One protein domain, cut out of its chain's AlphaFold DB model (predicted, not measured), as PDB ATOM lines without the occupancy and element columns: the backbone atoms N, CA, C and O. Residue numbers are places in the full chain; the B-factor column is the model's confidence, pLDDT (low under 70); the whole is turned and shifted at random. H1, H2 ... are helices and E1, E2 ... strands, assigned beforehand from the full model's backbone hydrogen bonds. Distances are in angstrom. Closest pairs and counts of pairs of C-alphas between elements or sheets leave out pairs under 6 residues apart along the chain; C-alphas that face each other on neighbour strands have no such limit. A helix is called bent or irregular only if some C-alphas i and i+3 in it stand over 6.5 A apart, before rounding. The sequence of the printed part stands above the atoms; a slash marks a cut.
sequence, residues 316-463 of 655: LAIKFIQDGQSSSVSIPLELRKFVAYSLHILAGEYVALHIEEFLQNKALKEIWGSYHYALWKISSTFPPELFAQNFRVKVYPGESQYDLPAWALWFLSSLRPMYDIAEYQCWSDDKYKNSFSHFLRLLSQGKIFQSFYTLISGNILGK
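What this domain is: This is residues 316 to 463 of the 655 residues of an uncharacterized protein of Candidatus Brocadiae bacterium (UniProt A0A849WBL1). A five-stranded antiparallel sheet forms a twisted wall at one end of the domain, with H1 and H3 over one face and no named helix over the other. H3 is at the core; on its side away from the sheet H5 and H7 cross it side by side, and H8 folds back along H7 as a helical hairpin at the far end. The printed part has 148 residues with eight named helices and five strands, in the order E1 H1 E2 E3 H2 H3 H4 E4 E5 H5 H6 H7 H8; the sheet's order is E2 - E3 - E1 - E4 - E5. The class is mixed, helices and strands; the whole is compact, with a radius of gyration of the C-alphas of 15.2 A and spans of 45 by 33 by 28 A.

How they stand to each other: E1, residues 316 to 322, is an inner strand, antiparallel to E3, residues 350 to 354, with N 318 and O 351 at 2.8 A. On its other side is E4, residues 391 to 396, antiparallel too, with N 321 and O 392 at 2.8 A. H1, residues 331 to 339, is on the sheet over E3 at a height of 8.2 A and runs along the strands, at 2 degrees to E3 on the local plane. E2, residues 345 to 347, an edge strand, forms a hairpin with E3, with N 347 and O 350 at 2.8 A. E1, H1 and E2 form a split strand-helix-strand unit, two strands running the same way with E3 between them, and its crossover is right-handed. H2, residues 364 to 368, and H3, residues 370 to 381, touch only at the corner, closest at the C-alphas of Lys 365 and Tyr 373, 5.2 A. H3 is on the same face as H1, which gives two layers, helices on one face of a sheet; its height is 7.6 A. E5, residues 402 to 404, forms a hairpin with E4, with N 404 and O 393 at 2.8 A. H5, residues 406 to 422, touches H3 with the C-alphas of Ser 379 and Ser 413 at 4.6 A, at a steep tilt of 69 degrees, only just short of perpendicular. H4, residues 384 to 388, touches H5 with the C-alphas of Pro 384 and Trp 410 at 4.7 A. H7, residues 430 to 444, touches H3 about perpendicular, at 84 degrees, with the C-alphas of His 372 and Leu 440 at 5.9 A. H6, residues 425 to 428, touches H7 only at the corner, with the C-alphas of Trp 427 and Lys 433 at 4.8 A. H8, residues 448 to 457, forms a helical hairpin with H7, at a shallow tilt of 9 degrees, with the C-alphas of Phe 439 and Ser 451 at 4.6 A. Every O i to N i+4 pair is within hydrogen-bond range in H2, H3, H4 and H8, but 3 of 5 in H1, 8 of 13 in H5 and 9 of 11 in H7; H6 is too short for such a pair.

Where its parts are: E1 begins at C-alpha 316, (166.620, 162.643, 165.343), and is 19.5 A long; E4 is 16.2 A and H3 15.9 A. H5, 23.9 A long, has a kink of 58 degrees near residue 416 and is irregular, with C-alphas 418 and 421 8.0 A apart. H7, 21.3 A long, is only just irregular, with C-alphas 431 and 434 6.7 A apart. H8 is 14.4 A long and ends at C-alpha 457, (160.683, 159.087, 135.755).

The domain as a whole: The C-alphas farthest apart, those of Gln 325 and Lys 463, are 47.1 A apart. The printed part has no cut, and no link is long. The mean pLDDT of the printed part is 81.6; residues 323 to 331, 341, 390, 421 to 422 and 462 to 463 are under 70.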
ATOM      1  N   LEU A 316     165.372 162.882 166.060       87.12
ATOM      2  CA  LEU A 316     166.620 162.643 165.343       87.12
ATOM      3  C   LEU A 316     167.653 163.648 165.852       87.12
ATOM      4  O   LEU A 316     167.534 164.843 165.583       87.12
ATOM      5  N   ALA A 317     168.643 163.179 166.613       89.56
ATOM      6  CA  ALA A 317     169.703 164.049 167.105       89.56
ATOM      7  C   ALA A 317     170.774 164.246 166.031       89.56
ATOM      8  O   ALA A 317     171.220 163.298 165.382       89.56
ATOM      9  N   ILE A 318     171.187 165.493 165.858       90.50
ATOM     10  CA  ILE A 318     172.144 165.936 164.851       90.50
ATOM     11  C   ILE A 318     173.211 166.739 165.556       90.50
ATOM     12  O   ILE A 318     172.893 167.527 166.440       90.50
ATOM     13  N   LYS A 319     174.456 166.564 165.138       89.44
ATOM     14  CA  LYS A 319     175.589 167.388 165.524       89.44
ATOM     15  C   LYS A 319     176.162 168.051 164.281       89.44
ATOM     16  O   LYS A 319     176.547 167.363 163.337       89.44
ATOM     17  N   PHE A 320     176.251 169.370 164.312       86.00
ATOM     18  CA  PHE A 320     176.964 170.146 163.304       86.00
ATOM     19  C   PHE A 320     178.415 170.321 163.743       86.00
ATOM     20  O   PHE A 320     178.689 170.660 164.890       86.00
ATOM     21  N   ILE A 321     179.350 170.062 162.836       82.50
ATOM     22  CA  ILE A 321     180.790 170.156 163.065       82.50
ATOM     23  C   ILE A 321     181.342 171.088 162.002       82.50
ATOM     24  O   ILE A 321     181.173 170.830 160.819       82.50
ATOM     25  N   GLN A 322     181.993 172.169 162.406       74.25
ATOM     26  CA  GLN A 322     182.656 173.062 161.463       74.25
ATOM     27  C   GLN A 322     184.073 172.547 161.188       74.25
ATOM     28  O   GLN A 322     184.792 172.220 162.132       74.25
ATOM     29  N   ASP A 323     184.475 172.460 159.920       61.91
ATOM     30  CA  ASP A 323     185.855 172.119 159.577       61.91
ATOM     31  C   ASP A 323     186.782 173.332 159.749       61.91
ATOM     32  O   ASP A 323     186.562 174.400 159.177       61.91
ATOM     33  N   GLY A 324     187.819 173.156 160.573       55.50
ATOM     34  CA  GLY A 324     188.763 174.199 160.989       55.50
ATOM     35  C   GLY A 324     188.911 174.260 162.514       55.50
ATOM     36  O   GLY A 324     188.050 173.795 163.251       55.50
ATOM     37  N   GLN A 325     190.007 174.838 163.017       45.16
ATOM     38  CA  GLN A 325     190.247 175.035 164.463       45.16
ATOM     39  C   GLN A 325     189.341 176.122 165.093       45.16
ATOM     40  O   GLN A 325     189.665 176.693 166.135       45.16
ATOM     41  N   SER A 326     188.205 176.444 164.471       45.84
ATOM     42  CA  SER A 326     187.227 177.384 165.003       45.84
ATOM     43  C   SER A 326     186.375 176.680 166.063       45.84
ATOM     44  O   SER A 326     185.694 175.688 165.823       45.84
ATOM     45  N   SER A 327     186.431 177.186 167.295       48.75
ATOM     46  CA  SER A 327     185.716 176.612 168.443       48.75
ATOM     47  C   SER A 327     184.190 176.592 168.237       48.75
ATOM     48  O   SER A 327     183.635 177.487 167.602       48.75
ATOM     49  N   SER A 328     183.514 175.613 168.847       49.34
ATOM     50  CA  SER A 328     182.103 175.196 168.687       49.34
ATOM     51  C   SER A 328     180.992 176.227 168.990       49.34
ATOM     52  O   SER A 328     179.816 175.872 169.018       49.34
ATOM     53  N   VAL A 329     181.313 177.504 169.229       49.16
ATOM     54  CA  VAL A 329     180.369 178.498 169.788       49.16
ATOM     55  C   VAL A 329     179.671 179.371 168.724       49.16
ATOM     56  O   VAL A 329     178.672 180.015 169.034       49.16
ATOM     57  N   SER A 330     180.128 179.396 167.465       58.94
ATOM     58  CA  SER A 330     179.440 180.099 166.353       58.94
ATOM     59  C   SER A 330     178.229 179.321 165.825       58.94
ATOM     60  O   SER A 330     177.180 179.900 165.541       58.94
ATOM     61  N   ILE A 331     178.368 177.998 165.762       69.19
ATOM     62  CA  ILE A 331     177.368 177.050 165.258       69.19
ATOM     63  C   ILE A 331     175.979 177.264 165.891       69.19
ATOM     64  O   ILE A 331     175.010 177.417 165.148       69.19
ATOM     65  N   PRO A 332     175.830 177.372 167.228       70.62
ATOM     66  CA  PRO A 332     174.523 177.528 167.858       70.62
ATOM     67  C   PRO A 332     173.810 178.829 167.459       70.62
ATOM     68  O   PRO A 332     172.585 178.848 167.369       70.62
ATOM     69  N   LEU A 333     174.543 179.931 167.240       70.44
ATOM     70  CA  LEU A 333     173.940 181.213 166.858       70.44
ATOM     71  C   LEU A 333     173.379 181.151 165.434       70.44
ATOM     72  O   LEU A 333     172.281 181.650 165.190       70.44
ATOM     73  N   GLU A 334     174.112 180.505 164.527       75.75
ATOM     74  CA  GLU A 334     173.684 180.315 163.144       75.75
ATOM     75  C   GLU A 334     172.496 179.353 163.064       75.75
ATOM     76  O   GLU A 334     171.454 179.697 162.510       75.75
ATOM     77  N   LEU A 335     172.588 178.195 163.728       81.12
ATOM     78  CA  LEU A 335     171.504 177.209 163.775       81.12
ATOM     79  C   LEU A 335     170.220 177.775 164.384       81.12
ATOM     80  O   LEU A 335     169.121 177.408 163.962       81.12
ATOM     81  N   ARG A 336     170.334 178.705 165.345       79.00
ATOM     82  CA  ARG A 336     169.176 179.357 165.965       79.00
ATOM     83  C   ARG A 336     168.296 180.071 164.945       79.00
ATOM     84  O   ARG A 336     167.084 180.069 165.129       79.00
ATOM     85  N   LYS A 337     168.867 180.639 163.877       80.81
ATOM     86  CA  LYS A 337     168.099 181.314 162.818       80.81
ATOM     87  C   LYS A 337     167.128 180.364 162.112       80.81
ATOM     88  O   LYS A 337     166.060 180.799 161.702       80.81
ATOM     89  N   PHE A 338     167.486 179.083 162.006       77.00
ATOM     90  CA  PHE A 338     166.733 178.081 161.244       77.00
ATOM     91  C   PHE A 338     165.775 177.253 162.099       77.00
ATOM     92  O   PHE A 338     164.751 176.795 161.610       77.00
ATOM     93  N   VAL A 339     166.087 177.070 163.384       80.31
ATOM     94  CA  VAL A 339     165.220 176.324 164.315       80.31
ATOM     95  C   VAL A 339     164.276 177.219 165.119       80.31
ATOM     96  O   VAL A 339     163.358 176.707 165.764       80.31
ATOM     97  N   ALA A 340     164.469 178.544 165.103       70.50
ATOM     98  CA  ALA A 340     163.539 179.477 165.732       70.50
ATOM     99  C   ALA A 340     162.126 179.270 165.161       70.50
ATOM    100  O   ALA A 340     161.954 179.156 163.954       70.50
ATOM    101  N   TYR A 341     161.120 179.212 166.040       69.38
ATOM    102  CA  TYR A 341     159.710 178.947 165.702       69.38
ATOM    103  C   TYR A 341     159.373 177.520 165.233       69.38
ATOM    104  O   TYR A 341     158.245 177.272 164.816       69.38
ATOM    105  N   SER A 342     160.300 176.568 165.356       76.19
ATOM    106  CA  SER A 342     160.024 175.141 165.145       76.19
ATOM    107  C   SER A 342     159.841 174.388 166.471       76.19
ATOM    108  O   SER A 342     160.139 174.909 167.546       76.19
ATOM    109  N   LEU A 343     159.388 173.131 166.398       74.94
ATOM    110  CA  LEU A 343     159.394 172.197 167.535       74.94
ATOM    111  C   LEU A 343     160.781 171.571 167.785       74.94
ATOM    112  O   LEU A 343     160.927 170.709 168.650       74.94
ATOM    113  N   HIS A 344     161.801 171.959 167.014       83.62
ATOM    114  CA  HIS A 344     163.153 171.431 167.154       83.62
ATOM    115  C   HIS A 344     163.854 172.020 168.372       83.62
ATOM    116  O   HIS A 344     163.691 173.193 168.715       83.62
ATOM    117  N   ILE A 345     164.675 171.198 169.016       81.75
ATOM    118  CA  ILE A 345     165.404 171.596 170.217       81.75
ATOM    119  C   ILE A 345     166.855 171.845 169.829       81.75
ATOM    120  O   ILE A 345     167.540 170.933 169.371       81.75
ATOM    121  N   LEU A 346     167.326 173.074 170.024       82.38
ATOM    122  CA  LEU A 346     168.725 173.453 169.832       82.38
ATOM    123  C   LEU A 346     169.474 173.414 171.167       82.38
ATOM    124  O   LEU A 346     169.014 173.983 172.158       82.38
ATOM    125  N   ALA A 347     170.650 172.796 171.165       80.12
ATOM    126  CA  ALA A 347     171.489 172.610 172.340       80.12
ATOM    127  C   ALA A 347     172.974 172.669 171.951       80.12
ATOM    128  O   ALA A 347     173.596 171.656 171.624       80.12
ATOM    129  N   GLY A 348     173.545 173.870 171.944       76.88
ATOM    130  CA  GLY A 348     174.895 174.088 171.437       76.88
ATOM    131  C   GLY A 348     175.013 173.698 169.958       76.88
ATOM    132  O   GLY A 348     174.253 174.176 169.117       76.88
ATOM    133  N   GLU A 349     175.978 172.833 169.646       80.88
ATOM    134  CA  GLU A 349     176.217 172.281 168.301       80.88
ATOM    135  C   GLU A 349     175.234 171.159 167.911       80.88
ATOM    136  O   GLU A 349     175.322 170.602 166.814       80.88
ATOM    137  N   TYR A 350     174.300 170.823 168.806       87.00
ATOM    138  CA  TYR A 350     173.324 169.763 168.610       87.00
ATOM    139  C   TYR A 350     171.930 170.304 168.306       87.00
ATOM    140  O   TYR A 350     171.474 171.273 168.913       87.00
ATOM    141  N   VAL A 351     171.213 169.611 167.425       88.50
ATOM    142  CA  VAL A 351     169.787 169.829 167.170       88.50
ATOM    143  C   VAL A 351     169.052 168.501 167.294       88.50
ATOM    144  O   VAL A 351     169.417 167.531 166.635       88.50
ATOM    145  N   ALA A 352     168.004 168.447 168.110       87.06
ATOM    146  CA  ALA A 352     167.041 167.356 168.079       87.06
ATOM    147  C   ALA A 352     165.887 167.750 167.155       87.06
ATOM    148  O   ALA A 352     165.052 168.586 167.512       87.06
ATOM    149  N   LEU A 353     165.847 167.146 165.965       86.94
ATOM    150  CA  LEU A 353     164.705 167.280 165.068       86.94
ATOM    151  C   LEU A 353     163.572 166.388 165.548       86.94
ATOM    152  O   LEU A 353     163.783 165.218 165.860       86.94
ATOM    153  N   HIS A 354     162.371 166.947 165.573       82.25
ATOM    154  CA  HIS A 354     161.156 166.215 165.886       82.25
ATOM    155  C   HIS A 354     160.698 165.439 164.642       82.25
ATOM    156  O   HIS A 354     160.737 165.964 163.523       82.25
ATOM    157  N   ILE A 355     160.322 164.178 164.842       81.06
ATOM    158  CA  ILE A 355     159.885 163.250 163.797       81.06
ATOM    159  C   ILE A 355     158.362 163.225 163.806       81.06
ATOM    160  O   ILE A 355     157.747 162.737 164.752       81.06
ATOM    161  N   GLU A 356     157.759 163.724 162.733       79.50
ATOM    162  CA  GLU A 356     156.297 163.845 162.606       79.50
ATOM    163  C   GLU A 356     155.738 162.927 161.522       79.50
ATOM    164  O   GLU A 356     154.532 162.701 161.439       79.50
ATOM    165  N   GLU A 357     156.615 162.354 160.702       85.69
ATOM    166  CA  GLU A 357     156.229 161.605 159.522       85.69
ATOM    167  C   GLU A 357     156.009 160.130 159.868       85.69
ATOM    168  O   GLU A 357     156.945 159.327 159.982       85.69
ATOM    169  N   PHE A 358     154.735 159.773 160.022       81.12
ATOM    170  CA  PHE A 358     154.271 158.407 160.238       81.12
ATOM    171  C   PHE A 358     153.381 157.956 159.080       81.12
ATOM    172  O   PHE A 358     152.487 158.679 158.644       81.12
ATOM    173  N   LEU A 359     153.579 156.718 158.630       80.44
ATOM    174  CA  LEU A 359     152.742 156.058 157.634       80.44
ATOM    175  C   LEU A 359     152.277 154.713 158.192       80.44
ATOM    176  O   LEU A 359     153.098 153.884 158.578       80.44
ATOM    177  N   GLN A 360     150.959 154.488 158.248       77.75
ATOM    178  CA  GLN A 360     150.367 153.241 158.762       77.75
ATOM    179  C   GLN A 360     150.934 152.827 160.143       77.75
ATOM    180  O   GLN A 360     151.268 151.666 160.373       77.75
ATOM    181  N   ASN A 361     151.075 153.792 161.062       76.06
ATOM    182  CA  ASN A 361     151.670 153.638 162.402       76.06
ATOM    183  C   ASN A 361     153.160 153.248 162.448       76.06
ATOM    184  O   ASN A 361     153.677 152.992 163.536       76.06
ATOM    185  N   LYS A 362     153.870 153.235 161.316       81.25
ATOM    186  CA  LYS A 362     155.332 153.106 161.266       81.25
ATOM    187  C   LYS A 362     155.962 154.464 161.001       81.25
ATOM    188  O   LYS A 362     155.491 155.215 160.149       81.25
ATOM    189  N   ALA A 363     157.030 154.779 161.722       82.44
ATOM    190  CA  ALA A 363     157.784 155.999 161.464       82.44
ATOM    191  C   ALA A 363     158.481 155.892 160.101       82.44
ATOM    192  O   ALA A 363     159.024 154.839 159.756       82.44
ATOM    193  N   LEU A 364     158.527 156.979 159.332       85.06
ATOM    194  CA  LEU A 364     159.129 156.973 157.995       85.06
ATOM    195  C   LEU A 364     160.609 156.550 158.017       85.06
ATOM    196  O   LEU A 364     161.084 155.878 157.100       85.06
ATOM    197  N   LYS A 365     161.316 156.837 159.118       85.31
ATOM    198  CA  LYS A 365     162.686 156.366 159.369       85.31
ATOM    199  C   LYS A 365     162.850 154.843 159.354       85.31
ATOM    200  O   LYS A 365     163.940 154.366 159.054       85.31
ATOM    201  N   GLU A 366     161.807 154.087 159.696       83.06
ATOM    202  CA  GLU A 366     161.814 152.618 159.658       83.06
ATOM    203  C   GLU A 366     161.569 152.108 158.235       83.06
ATOM    204  O   GLU A 366     162.096 151.070 157.848       83.06
ATOM    205  N   ILE A 367     160.805 152.860 157.437       85.75
ATOM    206  CA  ILE A 367     160.453 152.509 156.057       85.75
ATOM    207  C   ILE A 367     161.619 152.805 155.105       85.75
ATOM    208  O   ILE A 367     161.986 151.968 154.281       85.75
ATOM    209  N   TRP A 368     162.217 153.995 155.199       86.69
ATOM    210  CA  TRP A 368     163.316 154.420 154.321       86.69
ATOM    211  C   TRP A 368     164.703 154.003 154.824       86.69
ATOM    212  O   TRP A 368     165.679 154.027 154.067       86.69
ATOM    213  N   GLY A 369     164.785 153.586 156.086       87.56
ATOM    214  CA  GLY A 369     166.037 153.428 156.807       87.56
ATOM    215  C   GLY A 369     166.528 154.766 157.357       87.56
ATOM    216  O   GLY A 369     166.365 155.824 156.740       87.56
ATOM    217  N   SER A 370     167.146 154.721 158.535       86.75
ATOM    218  CA  SER A 370     167.431 155.928 159.307       86.75
ATOM    219  C   SER A 370     168.408 156.887 158.630       86.75
ATOM    220  O   SER A 370     168.242 158.095 158.757       86.75
ATOM    221  N   TYR A 371     169.369 156.364 157.864       90.06
ATOM    222  CA  TYR A 371     170.324 157.169 157.101       90.06
ATOM    223  C   TYR A 371     169.638 158.015 156.011       90.06
ATOM    224  O   TYR A 371     169.823 159.227 155.953       90.06
ATOM    225  N   HIS A 372     168.792 157.403 155.174       90.81
ATOM    226  CA  HIS A 372     168.105 158.116 154.088       90.81
ATOM    227  C   HIS A 372     167.040 159.077 154.618       90.81
ATOM    228  O   HIS A 372     166.897 160.181 154.099       90.81
ATOM    229  N   TYR A 373     166.322 158.680 155.674       90.62
ATOM    230  CA  TYR A 373     165.397 159.581 156.356       90.62
ATOM    231  C   TYR A 373     166.128 160.796 156.936       90.62
ATOM    232  O   TYR A 373     165.649 161.913 156.776       90.62
ATOM    233  N   ALA A 374     167.300 160.599 157.552       91.50
ATOM    234  CA  ALA A 374     168.117 161.696 158.053       91.50
ATOM    235  C   ALA A 374     168.571 162.641 156.934       91.50
ATOM    236  O   ALA A 374     168.400 163.847 157.079       91.50
ATOM    237  N   LEU A 375     169.076 162.114 155.811       91.62
ATOM    238  CA  LEU A 375     169.434 162.933 154.645       91.62
ATOM    239  C   LEU A 375     168.274 163.837 154.215       91.62
ATOM    240  O   LEU A 375     168.447 165.050 154.122       91.62
ATOM    241  N   TRP A 376     167.085 163.259 154.021       91.62
ATOM    242  CA  TRP A 376     165.900 164.019 153.633       91.62
ATOM    243  C   TRP A 376     165.489 165.035 154.706       91.62
ATOM    244  O   TRP A 376     165.458 166.230 154.420       91.62
ATOM    245  N   LYS A 377     165.242 164.592 155.945       90.31
ATOM    246  CA  LYS A 377     164.713 165.442 157.024       90.31
ATOM    247  C   LYS A 377     165.626 166.632 157.323       90.31
ATOM    248  O   LYS A 377     165.149 167.726 157.601       90.31
ATOM    249  N   ILE A 378     166.941 166.435 157.256       91.56
ATOM    250  CA  ILE A 378     167.925 167.497 157.492       91.56
ATOM    251  C   ILE A 378     167.929 168.482 156.325       91.56
ATOM    252  O   ILE A 378     167.842 169.687 156.552       91.56
ATOM    253  N   SER A 379     167.950 167.985 155.086       90.50
ATOM    254  CA  SER A 379     167.900 168.831 153.889       90.50
ATOM    255  C   SER A 379     166.597 169.627 153.742       90.50
ATOM    256  O   SER A 379     166.612 170.721 153.186       90.50
ATOM    257  N   SER A 380     165.477 169.115 154.265       87.88
ATOM    258  CA  SER A 380     164.192 169.823 154.285       87.88
ATOM    259  C   SER A 380     164.037 170.766 155.481       87.88
ATOM    260  O   SER A 380     163.166 171.632 155.473       87.88
ATOM    261  N   THR A 381     164.885 170.656 156.505       87.56
ATOM    262  CA  THR A 381     164.845 171.563 157.663       87.56
ATOM    263  C   THR A 381     165.788 172.751 157.490       87.56
ATOM    264  O   THR A 381     165.423 173.875 157.827       87.56
ATOM    265  N   PHE A 382     166.994 172.522 156.969       88.25
ATOM    266  CA  PHE A 382     168.027 173.552 156.854       88.25
ATOM    267  C   PHE A 382     168.271 173.953 155.395       88.25
ATOM    268  O   PHE A 382     168.162 173.106 154.503       88.25
ATOM    269  N   PRO A 383     168.615 175.225 155.140       87.62
ATOM    270  CA  PRO A 383     168.812 175.723 153.786       87.62
ATOM    271  C   PRO A 383     170.199 175.344 153.230       87.62
ATOM    272  O   PRO A 383     171.108 175.013 154.005       87.62
ATOM    273  N   PRO A 384     170.396 175.390 151.899       89.06
ATOM    274  CA  PRO A 384     171.623 174.910 151.269       89.06
ATOM    275  C   PRO A 384     172.856 175.728 151.672       89.06
ATOM    276  O   PRO A 384     173.945 175.170 151.797       89.06
ATOM    277  N   GLU A 385     172.715 177.022 151.961       85.38
ATOM    278  CA  GLU A 385     173.823 177.899 152.355       85.38
ATOM    279  C   GLU A 385     174.529 177.403 153.618       85.38
ATOM    280  O   GLU A 385     175.739 177.587 153.746       85.38
ATOM    281  N   LEU A 386     173.802 176.732 154.520       84.62
ATOM    282  CA  LEU A 386     174.396 176.122 155.703       84.62
ATOM    283  C   LEU A 386     175.381 175.020 155.294       84.62
ATOM    284  O   LEU A 386     176.513 175.003 155.749       84.62
ATOM    285  N   PHE A 387     175.005 174.128 154.382       85.44
ATOM    286  CA  PHE A 387     175.868 173.011 153.974       85.44
ATOM    287  C   PHE A 387     177.047 173.444 153.089       85.44
ATOM    288  O   PHE A 387     178.052 172.741 153.015       85.44
ATOM    289  N   ALA A 388     176.975 174.625 152.469       78.56
ATOM    290  CA  ALA A 388     178.070 175.190 151.677       78.56
ATOM    291  C   ALA A 388     179.233 175.762 152.524       78.56
ATOM    292  O   ALA A 388     180.320 175.990 151.991       78.56
ATOM    293  N   GLN A 389     179.032 175.995 153.829       71.19
ATOM    294  CA  GLN A 389     179.992 176.649 154.742       71.19
ATOM    295  C   GLN A 389     180.982 175.681 155.431       71.19
ATOM    296  O   GLN A 389     181.501 175.989 156.503       71.19
ATOM    297  N   ASN A 390     181.271 174.521 154.829       69.62
ATOM    298  CA  ASN A 390     182.139 173.470 155.394       69.62
ATOM    299  C   ASN A 390     181.652 172.922 156.754       69.62
ATOM    300  O   ASN A 390     182.448 172.645 157.656       69.62
ATOM    301  N   PHE A 391     180.336 172.772 156.918       75.88
ATOM    302  CA  PHE A 391     179.787 172.026 158.046       75.88
ATOM    303  C   PHE A 391     179.682 170.543 157.697       75.88
ATOM    304  O   PHE A 391     178.922 170.157 156.810       75.88
ATOM    305  N   ARG A 392     180.376 169.697 158.456       83.12
ATOM    306  CA  ARG A 392     180.093 168.266 158.522       83.12
ATOM    307  C   ARG A 392     178.916 168.014 159.445       83.12
ATOM    308  O   ARG A 392     178.796 168.614 160.514       83.12
ATOM    309  N   VAL A 393     178.055 167.090 159.048       89.00
ATOM    310  CA  VAL A 393     176.848 166.760 159.800       89.00
ATOM    311  C   VAL A 393     176.933 165.320 160.268       89.00
ATOM    312  O   VAL A 393     176.965 164.394 159.463       89.00
ATOM    313  N   LYS A 394     176.929 165.133 161.587       90.94
ATOM    314  CA  LYS A 394     176.770 163.822 162.215       90.94
ATOM    315  C   LYS A 394     175.339 163.634 162.657       90.94
ATOM    316  O   LYS A 394     174.761 164.517 163.285       90.94
ATOM    317  N   VAL A 395     174.779 162.466 162.386       91.31
ATOM    318  CA  VAL A 395     173.427 162.115 162.806       91.31
ATOM    319  C   VAL A 395     173.429 160.876 163.687       91.31
ATOM    320  O   VAL A 395     174.174 159.928 163.443       91.31
ATOM    321  N   TYR A 396     172.562 160.897 164.695       87.69
ATOM    322  CA  TYR A 396     172.403 159.859 165.705       87.69
ATOM    323  C   TYR A 396     170.973 159.299 165.673       87.69
ATOM    324  O   TYR A 396     170.117 159.702 166.471       87.69
ATOM    325  N   PRO A 397     170.635 158.413 164.721       78.88
ATOM    326  CA  PRO A 397     169.356 157.716 164.744       78.88
ATOM    327  C   PRO A 397     169.372 156.603 165.800       78.88
ATOM    328  O   PRO A 397     169.587 155.426 165.507       78.88
ATOM    329  N   GLY A 398     169.139 156.981 167.054       76.19
ATOM    330  CA  GLY A 398     169.387 156.090 168.186       76.19
ATOM    331  C   GLY A 398     170.890 155.954 168.442       76.19
ATOM    332  O   GLY A 398     171.609 156.940 168.359       76.19
ATOM    333  N   GLU A 399     171.360 154.737 168.726       72.62
ATOM    334  CA  GLU A 399     172.759 154.451 169.104       72.62
ATOM    335  C   GLU A 399     173.743 154.407 167.925       72.62
ATOM    336  O   GLU A 399     174.953 154.359 168.113       72.62
ATOM    337  N   SER A 400     173.253 154.371 166.686       80.44
ATOM    338  CA  SER A 400     174.135 154.429 165.518       80.44
ATOM    339  C   SER A 400     174.538 155.871 165.231       80.44
ATOM    340  O   SER A 400     173.738 156.781 165.425       80.44
ATOM    341  N   GLN A 401     175.751 156.073 164.719       86.38
ATOM    342  CA  GLN A 401     176.234 157.371 164.258       86.38
ATOM    343  C   GLN A 401     176.593 157.282 162.776       86.38
ATOM    344  O   GLN A 401     177.291 156.354 162.364       86.38
ATOM    345  N   TYR A 402     176.157 158.267 161.995       87.62
ATOM    346  CA  TYR A 402     176.530 158.406 160.589       87.62
ATOM    347  C   TYR A 402     177.054 159.811 160.313       87.62
ATOM    348  O   TYR A 402     176.490 160.786 160.810       87.62
ATOM    349  N   ASP A 403     178.102 159.906 159.503       88.62
ATOM    350  CA  ASP A 403     178.482 161.151 158.845       88.62
ATOM    351  C   ASP A 403     177.643 161.291 157.570       88.62
ATOM    352  O   ASP A 403     177.554 160.358 156.768       88.62
ATOM    353  N   LEU A 404     176.986 162.436 157.408       89.31
ATOM    354  CA  LEU A 404     176.242 162.770 156.201       89.31
ATOM    355  C   LEU A 404     177.091 163.694 155.325       89.31
ATOM    356  O   LEU A 404     177.585 164.705 155.833       89.31
ATOM    357  N   PRO A 405     177.245 163.384 154.026       86.75
ATOM    358  CA  PRO A 405     178.028 164.219 153.126       86.75
ATOM    359  C   PRO A 405     177.351 165.576 152.916       86.75
ATOM    360  O   PRO A 405     176.156 165.639 152.598       86.75
ATOM    361  N   ALA A 406     178.120 166.656 153.065       85.88
ATOM    362  CA  ALA A 406     177.622 168.017 152.934       85.88
ATOM    363  C   ALA A 406     177.102 168.272 151.516       85.88
ATOM    364  O   ALA A 406     176.043 168.879 151.368       85.88
ATOM    365  N   TRP A 407     177.757 167.725 150.483       86.50
ATOM    366  CA  TRP A 407     177.288 167.845 149.101       86.50
ATOM    367  C   TRP A 407     175.885 167.258 148.900       86.50
ATOM    368  O   TRP A 407     175.087 167.833 148.161       86.50
ATOM    369  N   ALA A 408     175.546 166.139 149.555       89.19
ATOM    370  CA  ALA A 408     174.242 165.498 149.375       89.19
ATOM    371  C   ALA A 408     173.141 166.270 150.105       89.19
ATOM    372  O   ALA A 408     172.046 166.434 149.568       89.19
ATOM    373  N   LEU A 409     173.440 166.766 151.312       91.50
ATOM    374  CA  LEU A 409     172.541 167.641 152.067       91.50
ATOM    375  C   LEU A 409     172.291 168.950 151.318       91.50
ATOM    376  O   LEU A 409     171.140 169.360 151.167       91.50
ATOM    377  N   TRP A 410     173.358 169.552 150.791       90.94
ATOM    378  CA  TRP A 410     173.293 170.732 149.943       90.94
ATOM    379  C   TRP A 410     172.441 170.470 148.699       90.94
ATOM    380  O   TRP A 410     171.503 171.214 148.435       90.94
ATOM    381  N   PHE A 411     172.709 169.386 147.967       89.75
ATOM    382  CA  PHE A 411     172.004 169.066 146.726       89.75
ATOM    383  C   PHE A 411     170.507 168.834 146.954       89.75
ATOM    384  O   PHE A 411     169.684 169.385 146.227       89.75
ATOM    385  N   LEU A 412     170.143 168.065 147.985       91.19
ATOM    386  CA  LEU A 412     168.742 167.848 148.352       91.19
ATOM    387  C   LEU A 412     168.046 169.151 148.748       91.19
ATOM    388  O   LEU A 412     166.945 169.422 148.271       91.19
ATOM    389  N   SER A 413     168.699 169.968 149.577       91.44
ATOM    390  CA  SER A 413     168.145 171.246 150.032       91.44
ATOM    391  C   SER A 413     167.952 172.217 148.858       91.44
ATOM    392  O   SER A 413     166.893 172.827 148.721       91.44
ATOM    393  N   SER A 414     168.909 172.260 147.925       90.31
ATOM    394  CA  SER A 414     168.828 173.039 146.682       90.31
ATOM    395  C   SER A 414     167.741 172.544 145.720       90.31
ATOM    396  O   SER A 414     167.134 173.345 145.012       90.31
ATOM    397  N   LEU A 415     167.464 171.235 145.680       87.56
ATOM    398  CA  LEU A 415     166.389 170.667 144.859       87.56
ATOM    399  C   LEU A 415     164.995 170.857 145.463       87.56
ATOM    400  O   LEU A 415     164.010 170.766 144.727       87.56
ATOM    401  N   ARG A 416     164.890 171.125 146.768       85.81
ATOM    402  CA  ARG A 416     163.611 171.212 147.483       85.81
ATOM    403  C   ARG A 416     162.567 172.096 146.793       85.81
ATOM    404  O   ARG A 416     161.461 171.593 146.594       85.81
ATOM    405  N   PRO A 417     162.862 173.327 146.319       83.06
ATOM    406  CA  PRO A 417     161.865 174.161 145.635       83.06
ATOM    407  C   PRO A 417     161.232 173.496 144.402       83.06
ATOM    408  O   PRO A 417     160.164 173.900 143.939       83.06
ATOM    409  N   MET A 418     161.876 172.469 143.837       79.31
ATOM    410  CA  MET A 418     161.350 171.735 142.694       79.31
ATOM    411  C   MET A 418     160.274 170.711 143.074       79.31
ATOM    412  O   MET A 418     159.404 170.472 142.231       79.31
ATOM    413  N   TYR A 419     160.295 170.163 144.295       76.75
ATOM    414  CA  TYR A 419     159.353 169.141 144.780       76.75
ATOM    415  C   TYR A 419     158.577 169.529 146.053       76.75
ATOM    416  O   TYR A 419     157.764 168.733 146.508       76.75
ATOM    417  N   ASP A 420     158.765 170.733 146.603       71.06
ATOM    418  CA  ASP A 420     158.168 171.192 147.874       71.06
ATOM    419  C   ASP A 420     156.635 171.024 147.918       71.06
ATOM    420  O   ASP A 420     156.074 170.490 148.870       71.06
ATOM    421  N   ILE A 421     155.950 171.350 146.813       62.62
ATOM    422  CA  ILE A 421     154.484 171.214 146.677       62.62
ATOM    423  C   ILE A 421     154.027 169.742 146.764       62.62
ATOM    424  O   ILE A 421     152.891 169.458 147.144       62.62
ATOM    425  N   ALA A 422     154.909 168.797 146.432       67.75
ATOM    426  CA  ALA A 422     154.659 167.360 146.453       67.75
ATOM    427  C   ALA A 422     155.392 166.646 147.605       67.75
ATOM    428  O   ALA A 422     155.365 165.416 147.663       67.75
ATOM    429  N   GLU A 423     156.038 167.367 148.530       76.50
ATOM    430  CA  GLU A 423     156.880 166.754 149.566       76.50
ATOM    431  C   GLU A 423     156.080 165.780 150.441       76.50
ATOM    432  O   GLU A 423     156.527 164.659 150.676       76.50
ATOM    433  N   TYR A 424     154.855 166.150 150.831       80.12
ATOM    434  CA  TYR A 424     153.939 165.249 151.538       80.12
ATOM    435  C   TYR A 424     153.654 163.970 150.731       80.12
ATOM    436  O   TYR A 424     153.757 162.858 151.250       80.12
ATOM    437  N   GLN A 425     153.374 164.112 149.430       80.25
ATOM    438  CA  GLN A 425     153.079 162.986 148.537       80.25
ATOM    439  C   GLN A 425     154.272 162.037 148.390       80.25
ATOM    440  O   GLN A 425     154.077 160.827 148.276       80.25
ATOM    441  N   CYS A 426     155.500 162.564 148.454       79.38
ATOM    442  CA  CYS A 426     156.734 161.785 148.349       79.38
ATOM    443  C   CYS A 426     156.886 160.737 149.455       79.38
ATOM    444  O   CYS A 426     157.677 159.816 149.284       79.38
ATOM    445  N   TRP A 427     156.153 160.836 150.565       80.31
ATOM    446  CA  TRP A 427     156.155 159.812 151.612       80.31
ATOM    447  C   TRP A 427     154.771 159.276 151.981       80.31
ATOM    448  O   TRP A 427     154.695 158.178 152.536       80.31
ATOM    449  N   SER A 428     153.686 159.985 151.652       81.94
ATOM    450  CA  SER A 428     152.319 159.541 151.936       81.94
ATOM    451  C   SER A 428     151.721 158.626 150.861       81.94
ATOM    452  O   SER A 428     150.875 157.795 151.182       81.94
ATOM    453  N   ASP A 429     152.113 158.789 149.592       82.50
ATOM    454  CA  ASP A 429     151.556 158.053 148.449       82.50
ATOM    455  C   ASP A 429     152.545 156.982 147.964       82.50
ATOM    456  O   ASP A 429     153.687 157.281 147.601       82.50
ATOM    457  N   ASP A 430     152.100 155.723 147.928       78.88
ATOM    458  CA  ASP A 430     152.897 154.579 147.475       78.88
ATOM    459  C   ASP A 430     153.464 154.765 146.058       78.88
ATOM    460  O   ASP A 430     154.557 154.261 145.773       78.88
ATOM    461  N   LYS A 431     152.775 155.533 145.200       79.69
ATOM    462  CA  LYS A 431     153.224 155.870 143.843       79.69
ATOM    463  C   LYS A 431     154.557 156.622 143.846       79.69
ATOM    464  O   LYS A 431     155.451 156.287 143.068       79.69
ATOM    465  N   TYR A 432     154.706 157.619 144.716       83.31
ATOM    466  CA  TYR A 432     155.893 158.482 144.761       83.31
ATOM    467  C   TYR A 432     156.919 158.004 145.791       83.31
ATOM    468  O   TYR A 432     158.123 158.127 145.564       83.31
ATOM    469  N   LYS A 433     156.463 157.373 146.878       85.75
ATOM    470  CA  LYS A 433     157.294 156.896 147.990       85.75
ATOM    471  C   LYS A 433     158.437 155.989 147.567       85.75
ATOM    472  O   LYS A 433     159.565 156.159 148.031       85.75
ATOM    473  N   ASN A 434     158.169 155.026 146.688       85.44
ATOM    474  CA  ASN A 434     159.196 154.086 146.240       85.44
ATOM    475  C   ASN A 434     160.251 154.781 145.373       85.44
ATOM    476  O   ASN A 434     161.447 154.569 145.574       85.44
ATOM    477  N   SER A 435     159.814 155.655 144.466       88.25
ATOM    478  CA  SER A 435     160.695 156.441 143.598       88.25
ATOM    479  C   SER A 435     161.557 157.411 144.405       88.25
ATOM    480  O   SER A 435     162.766 157.470 144.196       88.25
ATOM    481  N   PHE A 436     160.978 158.109 145.388       89.19
ATOM    482  CA  PHE A 436     161.715 159.040 146.242       89.19
ATOM    483  C   PHE A 436     162.701 158.312 147.168       89.19
ATOM    484  O   PHE A 436     163.858 158.708 147.292       89.19
ATOM    485  N   SER A 437     162.300 157.176 147.751       88.75
ATOM    486  CA  SER A 437     163.216 156.336 148.533       88.75
ATOM    487  C   SER A 437     164.373 155.804 147.680       88.75
ATOM    488  O   SER A 437     165.521 155.794 148.127       88.75
ATOM    489  N   HIS A 438     164.104 155.390 146.436       90.19
ATOM    490  CA  HIS A 438     165.146 154.948 145.508       90.19
ATOM    491  C   HIS A 438     166.083 156.092 145.106       90.19
ATOM    492  O   HIS A 438     167.297 155.900 145.086       90.19
ATOM    493  N   PHE A 439     165.541 157.289 144.878       91.81
ATOM    494  CA  PHE A 439     166.314 158.508 144.661       91.81
ATOM    495  C   PHE A 439     167.311 158.762 145.800       91.81
ATOM    496  O   PHE A 439     168.507 158.877 145.534       91.81
ATOM    497  N   LEU A 440     166.858 158.756 147.060       91.94
ATOM    498  CA  LEU A 440     167.732 158.970 148.222       91.94
ATOM    499  C   LEU A 440     168.846 157.915 148.318       91.94
ATOM    500  O   LEU A 440     169.976 158.241 148.677       91.94
ATOM    501  N   ARG A 441     168.547 156.654 147.971       91.19
ATOM    502  CA  ARG A 441     169.532 155.555 147.937       91.19
ATOM    503  C   ARG A 441     170.573 155.721 146.834       91.19
ATOM    504  O   ARG A 441     171.731 155.378 147.027       91.19
ATOM    505  N   LEU A 442     170.173 156.200 145.661       89.69
ATOM    506  CA  LEU A 442     171.108 156.463 144.566       89.69
ATOM    507  C   LEU A 442     171.989 157.670 144.877       89.69
ATOM    508  O   LEU A 442     173.189 157.641 144.605       89.69
ATOM    509  N   LEU A 443     171.407 158.701 145.490       88.88
ATOM    510  CA  LEU A 443     172.139 159.882 145.918       88.88
ATOM    511  C   LEU A 443     173.195 159.532 146.971       88.88
ATOM    512  O   LEU A 443     174.344 159.933 146.832       88.88
ATOM    513  N   SER A 444     172.854 158.719 147.976       85.75
ATOM    514  CA  SER A 444     173.826 158.279 148.986       85.75
ATOM    515  C   SER A 444     174.977 157.443 148.417       85.75
ATOM    516  O   SER A 444     176.050 157.407 149.007       85.75
ATOM    517  N   GLN A 445     174.778 156.815 147.253       85.06
ATOM    518  CA  GLN A 445     175.808 156.095 146.496       85.06
ATOM    519  C   GLN A 445     176.624 156.998 145.554       85.06
ATOM    520  O   GLN A 445     177.432 156.488 144.781       85.06
ATOM    521  N   GLY A 446     176.379 158.312 145.538       80.44
ATOM    522  CA  GLY A 446     177.031 159.242 144.612       80.44
ATOM    523  C   GLY A 446     176.524 159.160 143.168       80.44
ATOM    524  O   GLY A 446     177.102 159.777 142.281       80.44
ATOM    525  N   LYS A 447     175.435 158.433 142.880       83.19
ATOM    526  CA  LYS A 447     174.895 158.274 141.515       83.19
ATOM    527  C   LYS A 447     173.964 159.429 141.153       83.19
ATOM    528  O   LYS A 447     172.756 159.245 141.005       83.19
ATOM    529  N   ILE A 448     174.523 160.631 141.028       84.62
ATOM    530  CA  ILE A 448     173.764 161.891 140.981       84.62
ATOM    531  C   ILE A 448     172.775 161.937 139.807       84.62
ATOM    532  O   ILE A 448     171.576 162.109 140.031       84.62
ATOM    533  N   PHE A 449     173.222 161.707 138.567       85.19
ATOM    534  CA  PHE A 449     172.332 161.741 137.398       85.19
ATOM    535  C   PHE A 449     171.269 160.643 137.435       85.19
ATOM    536  O   PHE A 449     170.116 160.895 137.096       85.19
ATOM    537  N   GLN A 450     171.618 159.444 137.909       87.38
ATOM    538  CA  GLN A 450     170.639 158.370 138.101       87.38
ATOM    539  C   GLN A 450     169.598 158.714 139.169       87.38
ATOM    540  O   GLN A 450     168.413 158.410 139.009       87.38
ATOM    541  N   SER A 451     170.024 159.355 140.256       88.75
ATOM    542  CA  SER A 451     169.124 159.815 141.306       88.75
ATOM    543  C   SER A 451     168.133 160.840 140.734       88.75
ATOM    544  O   SER A 451     166.922 160.669 140.861       88.75
ATOM    545  N   PHE A 452     168.626 161.828 139.985       86.06
ATOM    546  CA  PHE A 452     167.786 162.855 139.378       86.06
ATOM    547  C   PHE A 452     166.836 162.275 138.320       86.06
ATOM    548  O   PHE A 452     165.643 162.571 138.327       86.06
ATOM    549  N   TYR A 453     167.326 161.360 137.475       86.81
ATOM    550  CA  TYR A 453     166.500 160.611 136.526       86.81
ATOM    551  C   TYR A 453     165.330 159.907 137.226       86.81
ATOM    552  O   TYR A 453     164.198 159.981 136.755       86.81
ATOM    553  N   THR A 454     165.587 159.279 138.379       88.56
ATOM    554  CA  THR A 454     164.572 158.565 139.171       88.56
ATOM    555  C   THR A 454     163.446 159.496 139.621       88.56
ATOM    556  O   THR A 454     162.277 159.105 139.577       88.56
ATOM    557  N   LEU A 455     163.769 160.738 139.997       86.00
ATOM    558  CA  LEU A 455     162.767 161.744 140.357       86.00
ATOM    559  C   LEU A 455     161.876 162.128 139.170       86.00
ATOM    560  O   LEU A 455     160.657 162.236 139.330       86.00
ATOM    561  N   ILE A 456     162.463 162.306 137.982       83.56
ATOM    562  CA  ILE A 456     161.715 162.653 136.765       83.56
ATOM    563  C   ILE A 456     160.842 161.477 136.324       83.56
ATOM    564  O   ILE A 456     159.635 161.636 136.153       83.56
ATOM    565  N   SER A 457     161.422 160.280 136.188       84.12
ATOM    566  CA  SER A 457     160.683 159.087 135.755       84.12
ATOM    567  C   SER A 457     159.607 158.667 136.758       84.12
ATOM    568  O   SER A 457     158.594 158.089 136.376       84.12
ATOM    569  N   GLY A 458     159.813 158.979 138.043       82.31
ATOM    570  CA  GLY A 458     158.837 158.783 139.113       82.31
ATOM    571  C   GLY A 458     157.733 159.844 139.155       82.31
ATOM    572  O   GLY A 458     156.872 159.767 140.027       82.31
ATOM    573  N   ASN A 459     157.753 160.825 138.243       80.12
ATOM    574  CA  ASN A 459     156.818 161.950 138.162       80.12
ATOM    575  C   ASN A 459     156.765 162.819 139.439       80.12
ATOM    576  O   ASN A 459     155.750 163.451 139.717       80.12
ATOM    577  N   ILE A 460     157.858 162.865 140.214       81.19
ATOM    578  CA  ILE A 460     157.952 163.645 141.463       81.19
ATOM    579  C   ILE A 460     158.184 165.129 141.164       81.19
ATOM    580  O   ILE A 460     157.582 165.996 141.788       81.19
ATOM    581  N   LEU A 461     159.013 165.433 140.161       77.25
ATOM    582  CA  LEU A 461     159.252 166.811 139.703       77.25
ATOM    583  C   LEU A 461     158.117 167.347 138.803       77.25
ATOM    584  O   LEU A 461     158.167 168.498 138.364       77.25
ATOM    585  N   GLY A 462     157.080 166.528 138.582       65.31
ATOM    586  CA  GLY A 462     155.944 166.786 137.703       65.31
ATOM    587  C   GLY A 462     156.293 166.738 136.209       65.31
ATOM    588  O   GLY A 462     157.450 166.853 135.809       65.31
ATOM    589  N   LYS A 463     155.260 166.618 135.363       53.97
ATOM    590  CA  LYS A 463     155.367 166.637 133.887       53.97
ATOM    591  C   LYS A 463     155.807 168.006 133.331       53.97
ATOM    592  O   LYS A 463     156.273 168.091 132.201       53.97
TER     593      LYS A 463